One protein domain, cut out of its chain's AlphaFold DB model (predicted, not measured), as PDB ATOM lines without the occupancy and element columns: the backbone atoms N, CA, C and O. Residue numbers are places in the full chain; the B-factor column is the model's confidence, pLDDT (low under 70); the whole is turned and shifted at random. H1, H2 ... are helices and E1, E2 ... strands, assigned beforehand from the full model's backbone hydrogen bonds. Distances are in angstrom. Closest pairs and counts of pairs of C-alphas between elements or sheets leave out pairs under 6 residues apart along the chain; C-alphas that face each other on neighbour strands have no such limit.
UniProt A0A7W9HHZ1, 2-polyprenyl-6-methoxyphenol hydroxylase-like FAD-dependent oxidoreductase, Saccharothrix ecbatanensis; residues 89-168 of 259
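AT A GLANCE: This is residues 89 to 168 of the 259 residues of the protein "2-polyprenyl-6-methoxyphenol hydroxylase-like FAD-dependent oxidoreductase" of Saccharothrix ecbatanensis (UniProt A0A7W9HHZ1). An elongated model of two antiparallel sheets set one after the other along the longest axis: a twisted slab of three strands, E1, E2 and E5, and beyond it a two-stranded hairpin, E3 and E4, that makes the far end. The short helix H1 lies near strand E1, at the other end, and E4 runs on into E5 to join the two sheets. The printed part has 80 residues, with five named strands and then one named helix along the chain, E1 E2 E3 E4 E5 H1; the larger sheet has the order E1 - E2 - E5. The class is mostly strand, though under half of the residues are in named elements. The whole is only just compact, close to loose, with a radius of gyration of the C-alphas of 14.0 A, and it spans 44 by 29 by 20 A.

HOW THE PARTS SIT: Begin with the larger sheet, where E1, residues 96 to 103, and E2, residues 106 to 112, form a hairpin, antiparallel at 158 degrees. Look there for N 98 and O 110, 2.8 A apart, and N 108 and O 101, 2.8 A apart. On the other side of E2 is E5, residues 145 to 150, antiparallel to it at 159 degrees, with N 109 and O 148 2.8 A apart. E1 and E5 are the edge strands, and the sheet is only just strongly twisted, its C-alphas lying up to 4.5 A off the best plane. H1, residues 162 to 167, is on this sheet; its closest C-alphas to E1 are those of Val 163 and Val 100, 6.8 A apart. Every O i to N i+4 pair in H1 is within hydrogen-bond range. Now go to E3, residues 131 to 135, and E4, residues 138 to 142, a hairpin, antiparallel at 149 degrees, with N 133 and O 140 2.8 A apart. E4 runs on into E5 across a break of 2 residues, at 100 degrees. Residues 115 to 116 pair antiparallel with residues 92 to 93 and with residues 141 to 142 of E4. E3 is apart from E1, E2, E5 and H1.

IN THESE COORDINATES: Find C-alpha 96 at (37.787, 38.168, -10.467); from there E1 runs 20.0 A to C-alpha 103. E2 covers 19.8 A and E5 16.9 A. The hairpin strands E3 and E4 measure 12.5 A and 12.9 A; E3 begins at C-alpha 131, (26.892, 48.789, -19.221). H1, 8.8 A long, ends at C-alpha 167, (51.925, 37.913, -1.088).

THE WHOLE: The two C-alphas farthest apart are those of Asp 137 and Trp 168, 44.5 A. The printed part has no cut. The links from E2 to E3, 18 residues, and from E5 to H1, 11 residues, are long. Mean pLDDT of the printed part is 76.0, and residues 117 to 143 are under 70.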
ATOM      1  N   GLU A  89      24.243  45.674  -2.001       82.00
ATOM      2  CA  GLU A  89      25.150  46.685  -2.546       82.00
ATOM      3  C   GLU A  89      26.609  46.351  -2.198       82.00
ATOM      4  O   GLU A  89      27.553  46.720  -2.904       82.00
ATOM      5  N   CYS A  90      26.808  45.596  -1.112       87.56
ATOM      6  CA  CYS A  90      28.109  45.073  -0.722       87.56
ATOM      7  C   CYS A  90      28.513  43.835  -1.535       87.56
ATOM      8  O   CYS A  90      29.654  43.378  -1.401       87.56
ATOM      9  N   LEU A  91      27.632  43.279  -2.367       88.44
ATOM     10  CA  LEU A  91      27.852  42.045  -3.113       88.44
ATOM     11  C   LEU A  91      28.093  42.334  -4.595       88.44
ATOM     12  O   LEU A  91      27.292  42.972  -5.272       88.44
ATOM     13  N   ARG A  92      29.210  41.829  -5.123       88.44
ATOM     14  CA  ARG A  92      29.548  41.917  -6.545       88.44
ATOM     15  C   ARG A  92      29.950  40.538  -7.050       88.44
ATOM     16  O   ARG A  92      30.972  40.011  -6.609       88.44
ATOM     17  N   SER A  93      29.153  39.951  -7.936       90.25
ATOM     18  CA  SER A  93      29.447  38.656  -8.562       90.25
ATOM     19  C   SER A  93      30.177  38.845  -9.895       90.25
ATOM     20  O   SER A  93      30.246  39.950 -10.419       90.25
ATOM     21  N   GLY A  94      30.778  37.794 -10.446       89.06
ATOM     22  CA  GLY A  94      31.548  37.845 -11.695       89.06
ATOM     23  C   GLY A  94      32.842  38.673 -11.635       89.06
ATOM     24  O   GLY A  94      33.462  38.889 -12.673       89.06
ATOM     25  N   GLY A  95      33.241  39.152 -10.454       90.00
ATOM     26  CA  GLY A  95      34.423  39.980 -10.227       90.00
ATOM     27  C   GLY A  95      35.625  39.138  -9.813       90.00
ATOM     28  O   GLY A  95      35.747  38.723  -8.661       90.00
ATOM     29  N   GLU A  96      36.547  38.892 -10.740       91.19
ATOM     30  CA  GLU A  96      37.787  38.168 -10.467       91.19
ATOM     31  C   GLU A  96      38.907  39.130 -10.066       91.19
ATOM     32  O   GLU A  96      39.393  39.904 -10.891       91.19
ATOM     33  N   VAL A  97      39.370  39.038  -8.818       92.19
ATOM     34  CA  VAL A  97      40.551  39.777  -8.350       92.19
ATOM     35  C   VAL A  97      41.799  39.316  -9.109       92.19
ATOM     36  O   VAL A  97      42.106  38.125  -9.167       92.19
ATOM     37  N   ARG A  98      42.529  40.274  -9.684       93.12
ATOM     38  CA  ARG A  98      43.757  40.063 -10.467       93.12
ATOM     39  C   ARG A  98      45.014  40.460  -9.712       93.12
ATOM     40  O   ARG A  98      46.025  39.775  -9.848       93.12
ATOM     41  N   ALA A  99      44.945  41.529  -8.925       90.38
ATOM     42  CA  ALA A  99      46.061  41.998  -8.119       90.38
ATOM     43  C   ALA A  99      45.570  42.717  -6.862       90.38
ATOM     44  O   ALA A  99      44.532  43.375  -6.873       90.38
ATOM     45  N   VAL A 100      46.348  42.605  -5.787       92.50
ATOM     46  CA  VAL A 100      46.143  43.333  -4.527       92.50
ATOM     47  C   VAL A 100      47.458  43.991  -4.140       92.50
ATOM     48  O   VAL A 100      48.398  43.285  -3.784       92.50
ATOM     49  N   ARG A 101      47.568  45.312  -4.240       90.50
ATOM     50  CA  ARG A 101      48.831  46.047  -4.072       90.50
ATOM     51  C   ARG A 101      48.700  47.106  -2.978       90.50
ATOM     52  O   ARG A 101      47.653  47.741  -2.909       90.50
ATOM     53  N   PRO A 102      49.726  47.321  -2.143       89.75
ATOM     54  CA  PRO A 102      49.751  48.485  -1.269       89.75
ATOM     55  C   PRO A 102      49.946  49.761  -2.104       89.75
ATOM     56  O   PRO A 102      50.648  49.739  -3.117       89.75
ATOM     57  N   ASP A 103      49.334  50.854  -1.670       85.69
ATOM     58  CA  ASP A 103      49.446  52.190  -2.254       85.69
ATOM     59  C   ASP A 103      49.348  53.242  -1.141       85.69
ATOM     60  O   ASP A 103      48.256  53.631  -0.720       85.69
ATOM     61  N   GLY A 104      50.504  53.653  -0.610       88.94
ATOM     62  CA  GLY A 104      50.567  54.463   0.607       88.94
ATOM     63  C   GLY A 104      49.908  53.741   1.786       88.94
ATOM     64  O   GLY A 104      50.252  52.594   2.072       88.94
ATOM     65  N   ASP A 105      48.943  54.406   2.424       87.50
ATOM     66  CA  ASP A 105      48.149  53.860   3.538       87.50
ATOM     67  C   ASP A 105      46.940  53.029   3.072       87.50
ATOM     68  O   ASP A 105      46.223  52.456   3.892       87.50
ATOM     69  N   ALA A 106      46.702  52.949   1.760       84.06
ATOM     70  CA  ALA A 106      45.606  52.191   1.178       84.06
ATOM     71  C   ALA A 106      46.091  50.888   0.524       84.06
ATOM     72  O   ALA A 106      47.269  50.677   0.232       84.06
ATOM     73  N   VAL A 107      45.137  50.012   0.230       81.88
ATOM     74  CA  VAL A 107      45.313  48.826  -0.602       81.88
ATOM     75  C   VAL A 107      44.465  48.981  -1.859       81.88
ATOM     76  O   VAL A 107      43.261  49.229  -1.801       81.88
ATOM     77  N   VAL A 108      45.101  48.816  -3.013       86.56
ATOM     78  CA  VAL A 108      44.476  48.837  -4.332       86.56
ATOM     79  C   VAL A 108      44.192  47.405  -4.777       86.56
ATOM     80  O   VAL A 108      45.087  46.559  -4.816       86.56
ATOM     81  N   VAL A 109      42.944  47.138  -5.145       87.69
ATOM     82  CA  VAL A 109      42.478  45.863  -5.694       87.69
ATOM     83  C   VAL A 109      42.093  46.065  -7.152       87.69
ATOM     84  O   VAL A 109      41.131  46.766  -7.459       87.69
ATOM     85  N   GLU A 110      42.826  45.412  -8.045       90.25
ATOM     86  CA  GLU A 110      42.494  45.327  -9.466       90.25
ATOM     87  C   GLU A 110      41.654  44.074  -9.695       90.25
ATOM     88  O   GLU A 110      42.025  42.976  -9.261       90.25
ATOM     89  N   TYR A 111      40.527  44.216 -10.385       89.69
ATOM     90  CA  TYR A 111      39.630  43.108 -10.685       89.69
ATOM     91  C   TYR A 111      39.103  43.191 -12.116       89.69
ATOM     92  O   TYR A 111      39.055  44.258 -12.726       89.69
ATOM     93  N   ARG A 112      38.722  42.033 -12.653       89.00
ATOM     94  CA  ARG A 112      38.115  41.880 -13.975       89.00
ATOM     95  C   ARG A 112      36.688  41.382 -13.829       89.00
ATOM     96  O   ARG A 112      36.454  40.442 -13.074       89.00
ATOM     97  N   GLY A 113      35.777  41.932 -14.619       83.88
ATOM     98  CA  GLY A 113      34.358  41.613 -14.544       83.88
ATOM     99  C   GLY A 113      33.691  42.246 -13.326       83.88
ATOM    100  O   GLY A 113      34.326  42.947 -12.542       83.88
ATOM    101  N   GLY A 114      32.406  41.976 -13.147       77.12
ATOM    102  CA  GLY A 114      31.662  42.425 -11.980       77.12
ATOM    103  C   GLY A 114      30.237  42.789 -12.348       77.12
ATOM    104  O   GLY A 114      30.021  43.544 -13.291       77.12
ATOM    105  N   VAL A 115      29.282  42.272 -11.592       72.81
ATOM    106  CA  VAL A 115      27.874  42.638 -11.683       72.81
ATOM    107  C   VAL A 115      27.443  43.171 -10.327       72.81
ATOM    108  O   VAL A 115      27.607  42.487  -9.313       72.81
ATOM    109  N   VAL A 116      26.921  44.397 -10.311       71.19
ATOM    110  CA  VAL A 116      26.344  45.027  -9.120       71.19
ATOM    111  C   VAL A 116      24.842  45.163  -9.319       71.19
ATOM    112  O   VAL A 116      24.387  45.618 -10.370       71.19
ATOM    113  N   ARG A 117      24.087  44.768  -8.294       68.94
ATOM    114  CA  ARG A 117      22.654  45.031  -8.181       68.94
ATOM    115  C   ARG A 117      22.473  46.102  -7.096       68.94
ATOM    116  O   ARG A 117      22.618  45.769  -5.924       68.94
ATOM    117  N   PRO A 118      22.275  47.378  -7.460       58.41
ATOM    118  CA  PRO A 118      21.868  48.397  -6.514       58.41
ATOM    119  C   PRO A 118      20.436  48.099  -6.058       58.41
ATOM    120  O   PRO A 118      19.559  47.841  -6.885       58.41
ATOM    121  N   ASP A 119      20.208  48.145  -4.751       51.12
ATOM    122  CA  ASP A 119      18.884  48.484  -4.236       51.12
ATOM    123  C   ASP A 119      18.738  50.015  -4.284       51.12
ATOM    124  O   ASP A 119      19.751  50.718  -4.385       51.12
ATOM    125  N   GLY A 120      17.504  50.529  -4.282       52.00
ATOM    126  CA  GLY A 120      17.197  51.959  -4.450       52.00
ATOM    127  C   GLY A 120      18.243  52.915  -3.841       52.00
ATOM    128  O   GLY A 120      18.605  52.802  -2.674       52.00
ATOM    129  N   ASP A 121      18.732  53.845  -4.670       43.16
ATOM    130  CA  ASP A 121      19.705  54.909  -4.365       43.16
ATOM    131  C   ASP A 121      21.129  54.497  -3.903       43.16
ATOM    132  O   ASP A 121      21.851  55.303  -3.308       43.16
ATOM    133  N   ALA A 122      21.614  53.290  -4.225       40.88
ATOM    134  CA  ALA A 122      22.973  52.865  -3.857       40.88
ATOM    135  C   ALA A 122      24.094  53.204  -4.873       40.88
ATOM    136  O   ALA A 122      24.080  52.792  -6.032       40.88
ATOM    137  N   MET A 123      25.115  53.898  -4.349       38.97
ATOM    138  CA  MET A 123      26.520  54.052  -4.777       38.97
ATOM    139  C   MET A 123      26.837  53.953  -6.286       38.97
ATOM    140  O   MET A 123      27.152  52.888  -6.821       38.97
ATOM    141  N   VAL A 124      26.922  55.112  -6.950       39.69
ATOM    142  CA  VAL A 124      27.604  55.243  -8.246       39.69
ATOM    143  C   VAL A 124      29.092  54.956  -8.033       39.69
ATOM    144  O   VAL A 124      29.830  55.780  -7.497       39.69
ATOM    145  N   VAL A 125      29.556  53.774  -8.438       46.06
ATOM    146  CA  VAL A 125      30.987  53.565  -8.669       46.06
ATOM    147  C   VAL A 125      31.321  54.356  -9.932       46.06
ATOM    148  O   VAL A 125      30.870  53.981 -11.014       46.06
ATOM    149  N   GLU A 126      32.066  55.456  -9.815       39.84
ATOM    150  CA  GLU A 126      32.572  56.173 -10.989       39.84
ATOM    151  C   GLU A 126      33.410  55.213 -11.844       39.84
ATOM    152  O   GLU A 126      34.541  54.875 -11.501       39.84
ATOM    153  N   HIS A 127      32.864  54.758 -12.972       49.56
ATOM    154  CA  HIS A 127      33.629  54.013 -13.963       49.56
ATOM    155  C   HIS A 127      33.173  54.349 -15.382       49.56
ATOM    156  O   HIS A 127      31.985  54.380 -15.688       49.56
ATOM    157  N   ARG A 128      34.164  54.582 -16.252       47.44
ATOM    158  CA  ARG A 128      34.005  55.069 -17.630       47.44
ATOM    159  C   ARG A 128      33.350  54.074 -18.604       47.44
ATOM    160  O   ARG A 128      32.908  54.523 -19.652       47.44
ATOM    161  N   ASP A 129      33.241  52.784 -18.258       55.03
ATOM    162  CA  ASP A 129      32.905  51.706 -19.216       55.03
ATOM    163  C   ASP A 129      31.825  50.703 -18.729       55.03
ATOM    164  O   ASP A 129      31.774  49.565 -19.200       55.03
ATOM    165  N   GLY A 130      30.987  51.071 -17.751       56.81
ATOM    166  CA  GLY A 130      29.903  50.200 -17.267       56.81
ATOM    167  C   GLY A 130      28.715  50.140 -18.235       56.81
ATOM    168  O   GLY A 130      28.287  51.172 -18.748       56.81
ATOM    169  N   VAL A 131      28.151  48.950 -18.468       56.34
ATOM    170  CA  VAL A 131      26.892  48.789 -19.221       56.34
ATOM    171  C   VAL A 131      25.752  48.598 -18.228       56.34
ATOM    172  O   VAL A 131      25.765  47.658 -17.434       56.34
ATOM    173  N   VAL A 132      24.755  49.481 -18.285       54.84
ATOM    174  CA  VAL A 132      23.540  49.394 -17.468       54.84
ATOM    175  C   VAL A 132      22.483  48.595 -18.225       54.84
ATOM    176  O   VAL A 132      22.164  48.917 -19.371       54.84
ATOM    177  N   ARG A 133      21.937  47.553 -17.597       54.31
ATOM    178  CA  ARG A 133      20.866  46.720 -18.152       54.31
ATOM    179  C   ARG A 133      19.658  46.703 -17.215       54.31
ATOM    180  O   ARG A 133      19.844  46.483 -16.022       54.31
ATOM    181  N   PRO A 134      18.435  46.901 -17.721       46.19
ATOM    182  CA  PRO A 134      17.234  46.651 -16.931       46.19
ATOM    183  C   PRO A 134      17.029  45.136 -16.732       46.19
ATOM    184  O   PRO A 134      17.136  44.371 -17.690       46.19
ATOM    185  N   ASP A 135      16.726  44.717 -15.502       50.47
ATOM    186  CA  ASP A 135      16.363  43.346 -15.103       50.47
ATOM    187  C   ASP A 135      15.071  43.410 -14.264       50.47
ATOM    188  O   ASP A 135      15.098  43.496 -13.036       50.47
ATOM    189  N   GLY A 136      13.918  43.470 -14.940       65.38
ATOM    190  CA  GLY A 136      12.630  43.740 -14.286       65.38
ATOM    191  C   GLY A 136      12.580  45.149 -13.676       65.38
ATOM    192  O   GLY A 136      12.879  46.120 -14.369       65.38
ATOM    193  N   ASP A 137      12.223  45.245 -12.389       50.19
ATOM    194  CA  ASP A 137      12.214  46.499 -11.610       50.19
ATOM    195  C   ASP A 137      13.609  46.891 -11.072       50.19
ATOM    196  O   ASP A 137      13.761  47.940 -10.445       50.19
ATOM    197  N   ALA A 138      14.639  46.067 -11.304       51.84
ATOM    198  CA  ALA A 138      16.004  46.313 -10.852       51.84
ATOM    199  C   ALA A 138      16.912  46.790 -11.998       51.84
ATOM    200  O   ALA A 138      16.801  46.365 -13.151       51.84
ATOM    201  N   VAL A 139      17.867  47.658 -11.668       51.62
ATOM    202  CA  VAL A 139      18.928  48.093 -12.584       51.62
ATOM    203  C   VAL A 139      20.155  47.217 -12.348       51.62
ATOM    204  O   VAL A 139      20.599  47.089 -11.221       51.62
ATOM    205  N   VAL A 140      20.743  46.611 -13.374       58.59
ATOM    206  CA  VAL A 140      21.977  45.815 -13.254       58.59
ATOM    207  C   VAL A 140      23.126  46.568 -13.909       58.59
ATOM    208  O   VAL A 140      23.005  47.013 -15.049       58.59
ATOM    209  N   VAL A 141      24.257  46.692 -13.212       56.84
ATOM    210  CA  VAL A 141      25.475  47.296 -13.773       56.84
ATOM    211  C   VAL A 141      26.518  46.210 -14.007       56.84
ATOM    212  O   VAL A 141      26.986  45.580 -13.057       56.84
ATOM    213  N   GLU A 142      26.878  45.989 -15.273       63.38
ATOM    214  CA  GLU A 142      27.950  45.077 -15.681       63.38
ATOM    215  C   GLU A 142      29.246  45.857 -15.961       63.38
ATOM    216  O   GLU A 142      29.253  46.852 -16.692       63.38
ATOM    217  N   HIS A 143      30.363  45.375 -15.414       68.44
ATOM    218  CA  HIS A 143      31.691  45.971 -15.555       68.44
ATOM    219  C   HIS A 143      32.656  45.040 -16.288       68.44
ATOM    220  O   HIS A 143      32.625  43.821 -16.108       68.44
ATOM    221  N   ARG A 144      33.564  45.617 -17.087       75.56
ATOM    222  CA  ARG A 144      34.615  44.863 -17.787       75.56
ATOM    223  C   ARG A 144      35.876  44.690 -16.943       75.56
ATOM    224  O   ARG A 144      36.337  43.563 -16.810       75.56
ATOM    225  N   ASP A 145      36.394  45.772 -16.376       77.94
ATOM    226  CA  ASP A 145      37.565  45.823 -15.493       77.94
ATOM    227  C   ASP A 145      37.373  46.978 -14.492       77.94
ATOM    228  O   ASP A 145      36.641  47.930 -14.783       77.94
ATOM    229  N   GLY A 146      38.003  46.909 -13.318       78.88
ATOM    230  CA  GLY A 146      37.865  47.949 -12.303       78.88
ATOM    231  C   GLY A 146      38.973  47.964 -11.254       78.88
ATOM    232  O   GLY A 146      39.775  47.035 -11.129       78.88
ATOM    233  N   VAL A 147      38.995  49.052 -10.481       80.38
ATOM    234  CA  VAL A 147      39.951  49.279  -9.392       80.38
ATOM    235  C   VAL A 147      39.187  49.708  -8.144       80.38
ATOM    236  O   VAL A 147      38.364  50.615  -8.203       80.38
ATOM    237  N   VAL A 148      39.455  49.065  -7.008       84.69
ATOM    238  CA  VAL A 148      38.917  49.459  -5.696       84.69
ATOM    239  C   VAL A 148      40.066  49.850  -4.778       84.69
ATOM    240  O   VAL A 148      41.062  49.135  -4.711       84.69
ATOM    241  N   ARG A 149      39.921  50.960  -4.050       82.12
ATOM    242  CA  ARG A 149      40.791  51.317  -2.921       82.12
ATOM    243  C   ARG A 149      40.100  50.973  -1.606       82.12
ATOM    244  O   ARG A 149      38.902  51.212  -1.474       82.12
ATOM    245  N   ALA A 150      40.844  50.399  -0.669       86.19
ATOM    246  CA  ALA A 150      40.354  50.020   0.651       86.19
ATOM    247  C   ALA A 150      41.463  50.142   1.699       86.19
ATOM    248  O   ALA A 150      42.629  49.925   1.382       86.19
ATOM    249  N   ASP A 151      41.099  50.398   2.952       89.75
ATOM    250  CA  ASP A 151      42.055  50.412   4.070       89.75
ATOM    251  C   ASP A 151      42.513  48.990   4.449       89.75
ATOM    252  O   ASP A 151      43.600  48.780   4.983       89.75
ATOM    253  N   LEU A 152      41.680  47.982   4.157       90.88
ATOM    254  CA  LEU A 152      41.942  46.573   4.446       90.88
ATOM    255  C   LEU A 152      41.366  45.666   3.356       90.88
ATOM    256  O   LEU A 152      40.238  45.848   2.897       90.88
ATOM    257  N   VAL A 153      42.114  44.616   3.014       91.06
ATOM    258  CA  VAL A 153      41.661  43.543   2.121       91.06
ATOM    259  C   VAL A 153      41.727  42.200   2.839       91.06
ATOM    260  O   VAL A 153      42.765  41.814   3.374       91.06
ATOM    261  N   VAL A 154      40.620  41.455   2.803       94.38
ATOM    262  CA  VAL A 154      40.541  40.079   3.310       94.38
ATOM    263  C   VAL A 154      40.565  39.100   2.134       94.38
ATOM    264  O   VAL A 154      39.614  39.016   1.359       94.38
ATOM    265  N   GLY A 155      41.653  38.335   2.010       93.50
ATOM    266  CA  GLY A 155      41.794  37.276   1.006       93.50
ATOM    267  C   GLY A 155      41.025  36.009   1.387       93.50
ATOM    268  O   GLY A 155      41.585  35.107   2.004       93.50
ATOM    269  N   ALA A 156      39.743  35.938   1.018       94.81
ATOM    270  CA  ALA A 156      38.862  34.789   1.261       94.81
ATOM    271  C   ALA A 156      38.616  33.928  -0.003       94.81
ATOM    272  O   ALA A 156      37.575  33.294  -0.149       94.81
ATOM    273  N   ASP A 157      39.584  33.872  -0.920       93.06
ATOM    274  CA  ASP A 157      39.492  33.298  -2.275       93.06
ATOM    275  C   ASP A 157      39.854  31.793  -2.368       93.06
ATOM    276  O   ASP A 157      40.197  31.258  -3.427       93.06
ATOM    277  N   GLY A 158      39.734  31.076  -1.249       92.19
ATOM    278  CA  GLY A 158      39.740  29.612  -1.192       92.19
ATOM    279  C   GLY A 158      41.108  28.926  -1.342       92.19
ATOM    280  O   GLY A 158      42.181  29.525  -1.288       92.19
ATOM    281  N   VAL A 159      41.090  27.597  -1.510       93.25
ATOM    282  CA  VAL A 159      42.310  26.758  -1.498       93.25
ATOM    283  C   VAL A 159      43.308  27.125  -2.611       93.25
ATOM    284  O   VAL A 159      44.525  27.042  -2.412       93.25
ATOM    285  N   HIS A 160      42.798  27.624  -3.741       92.00
ATOM    286  CA  HIS A 160      43.569  28.105  -4.892       92.00
ATOM    287  C   HIS A 160      43.768  29.630  -4.886       92.00
ATOM    288  O   HIS A 160      43.914  30.221  -5.956       92.00
ATOM    289  N   SER A 161      43.801  30.245  -3.702       94.00
ATOM    290  CA  SER A 161      43.953  31.689  -3.503       94.00
ATOM    291  C   SER A 161      45.047  32.321  -4.374       94.00
ATOM    292  O   SER A 161      46.210  31.905  -4.339       94.00
ATOM    293  N   GLY A 162      44.653  33.313  -5.175       91.62
ATOM    294  CA  GLY A 162      45.549  34.197  -5.914       91.62
ATOM    295  C   GLY A 162      46.195  35.232  -5.003       91.62
ATOM    296  O   GLY A 162      47.395  35.470  -5.133       91.62
ATOM    297  N   VAL A 163      45.449  35.740  -4.014       92.19
ATOM    298  CA  VAL A 163      45.975  36.673  -3.002       92.19
ATOM    299  C   VAL A 163      47.151  36.040  -2.256       92.19
ATOM    300  O   VAL A 163      48.223  36.636  -2.164       92.19
ATOM    301  N   ARG A 164      47.003  34.782  -1.811       94.19
ATOM    302  CA  ARG A 164      48.074  34.041  -1.133       94.19
ATOM    303  C   ARG A 164      49.312  33.890  -2.012       94.19
ATOM    304  O   ARG A 164      50.411  34.088  -1.517       94.19
ATOM    305  N   ARG A 165      49.148  33.544  -3.295       93.44
ATOM    306  CA  ARG A 165      50.282  33.382  -4.227       93.44
ATOM    307  C   ARG A 165      51.034  34.685  -4.464       93.44
ATOM    308  O   ARG A 165      52.243  34.645  -4.641       93.44
ATOM    309  N   GLN A 166      50.327  35.811  -4.495       92.69
ATOM    310  CA  GLN A 166      50.951  37.107  -4.722       92.69
ATOM    311  C   GLN A 166      51.802  37.546  -3.522       92.69
ATOM    312  O   GLN A 166      52.922  38.010  -3.708       92.69
ATOM    313  N   TRP A 167      51.276  37.402  -2.302       92.00
ATOM    314  CA  TRP A 167      51.925  37.913  -1.088       92.00
ATOM    315  C   TRP A 167      52.878  36.910  -0.425       92.00
ATOM    316  O   TRP A 167      53.828  37.311   0.240       92.00
ATOM    317  N   TRP A 168      52.663  35.611  -0.640       94.12
ATOM    318  CA  TRP A 168      53.533  34.536  -0.164       94.12
ATOM    319  C   TRP A 168      53.834  33.549  -1.299       94.12
ATOM    320  O   TRP A 168      53.304  32.433  -1.297       94.12
TER     321      TRP A 168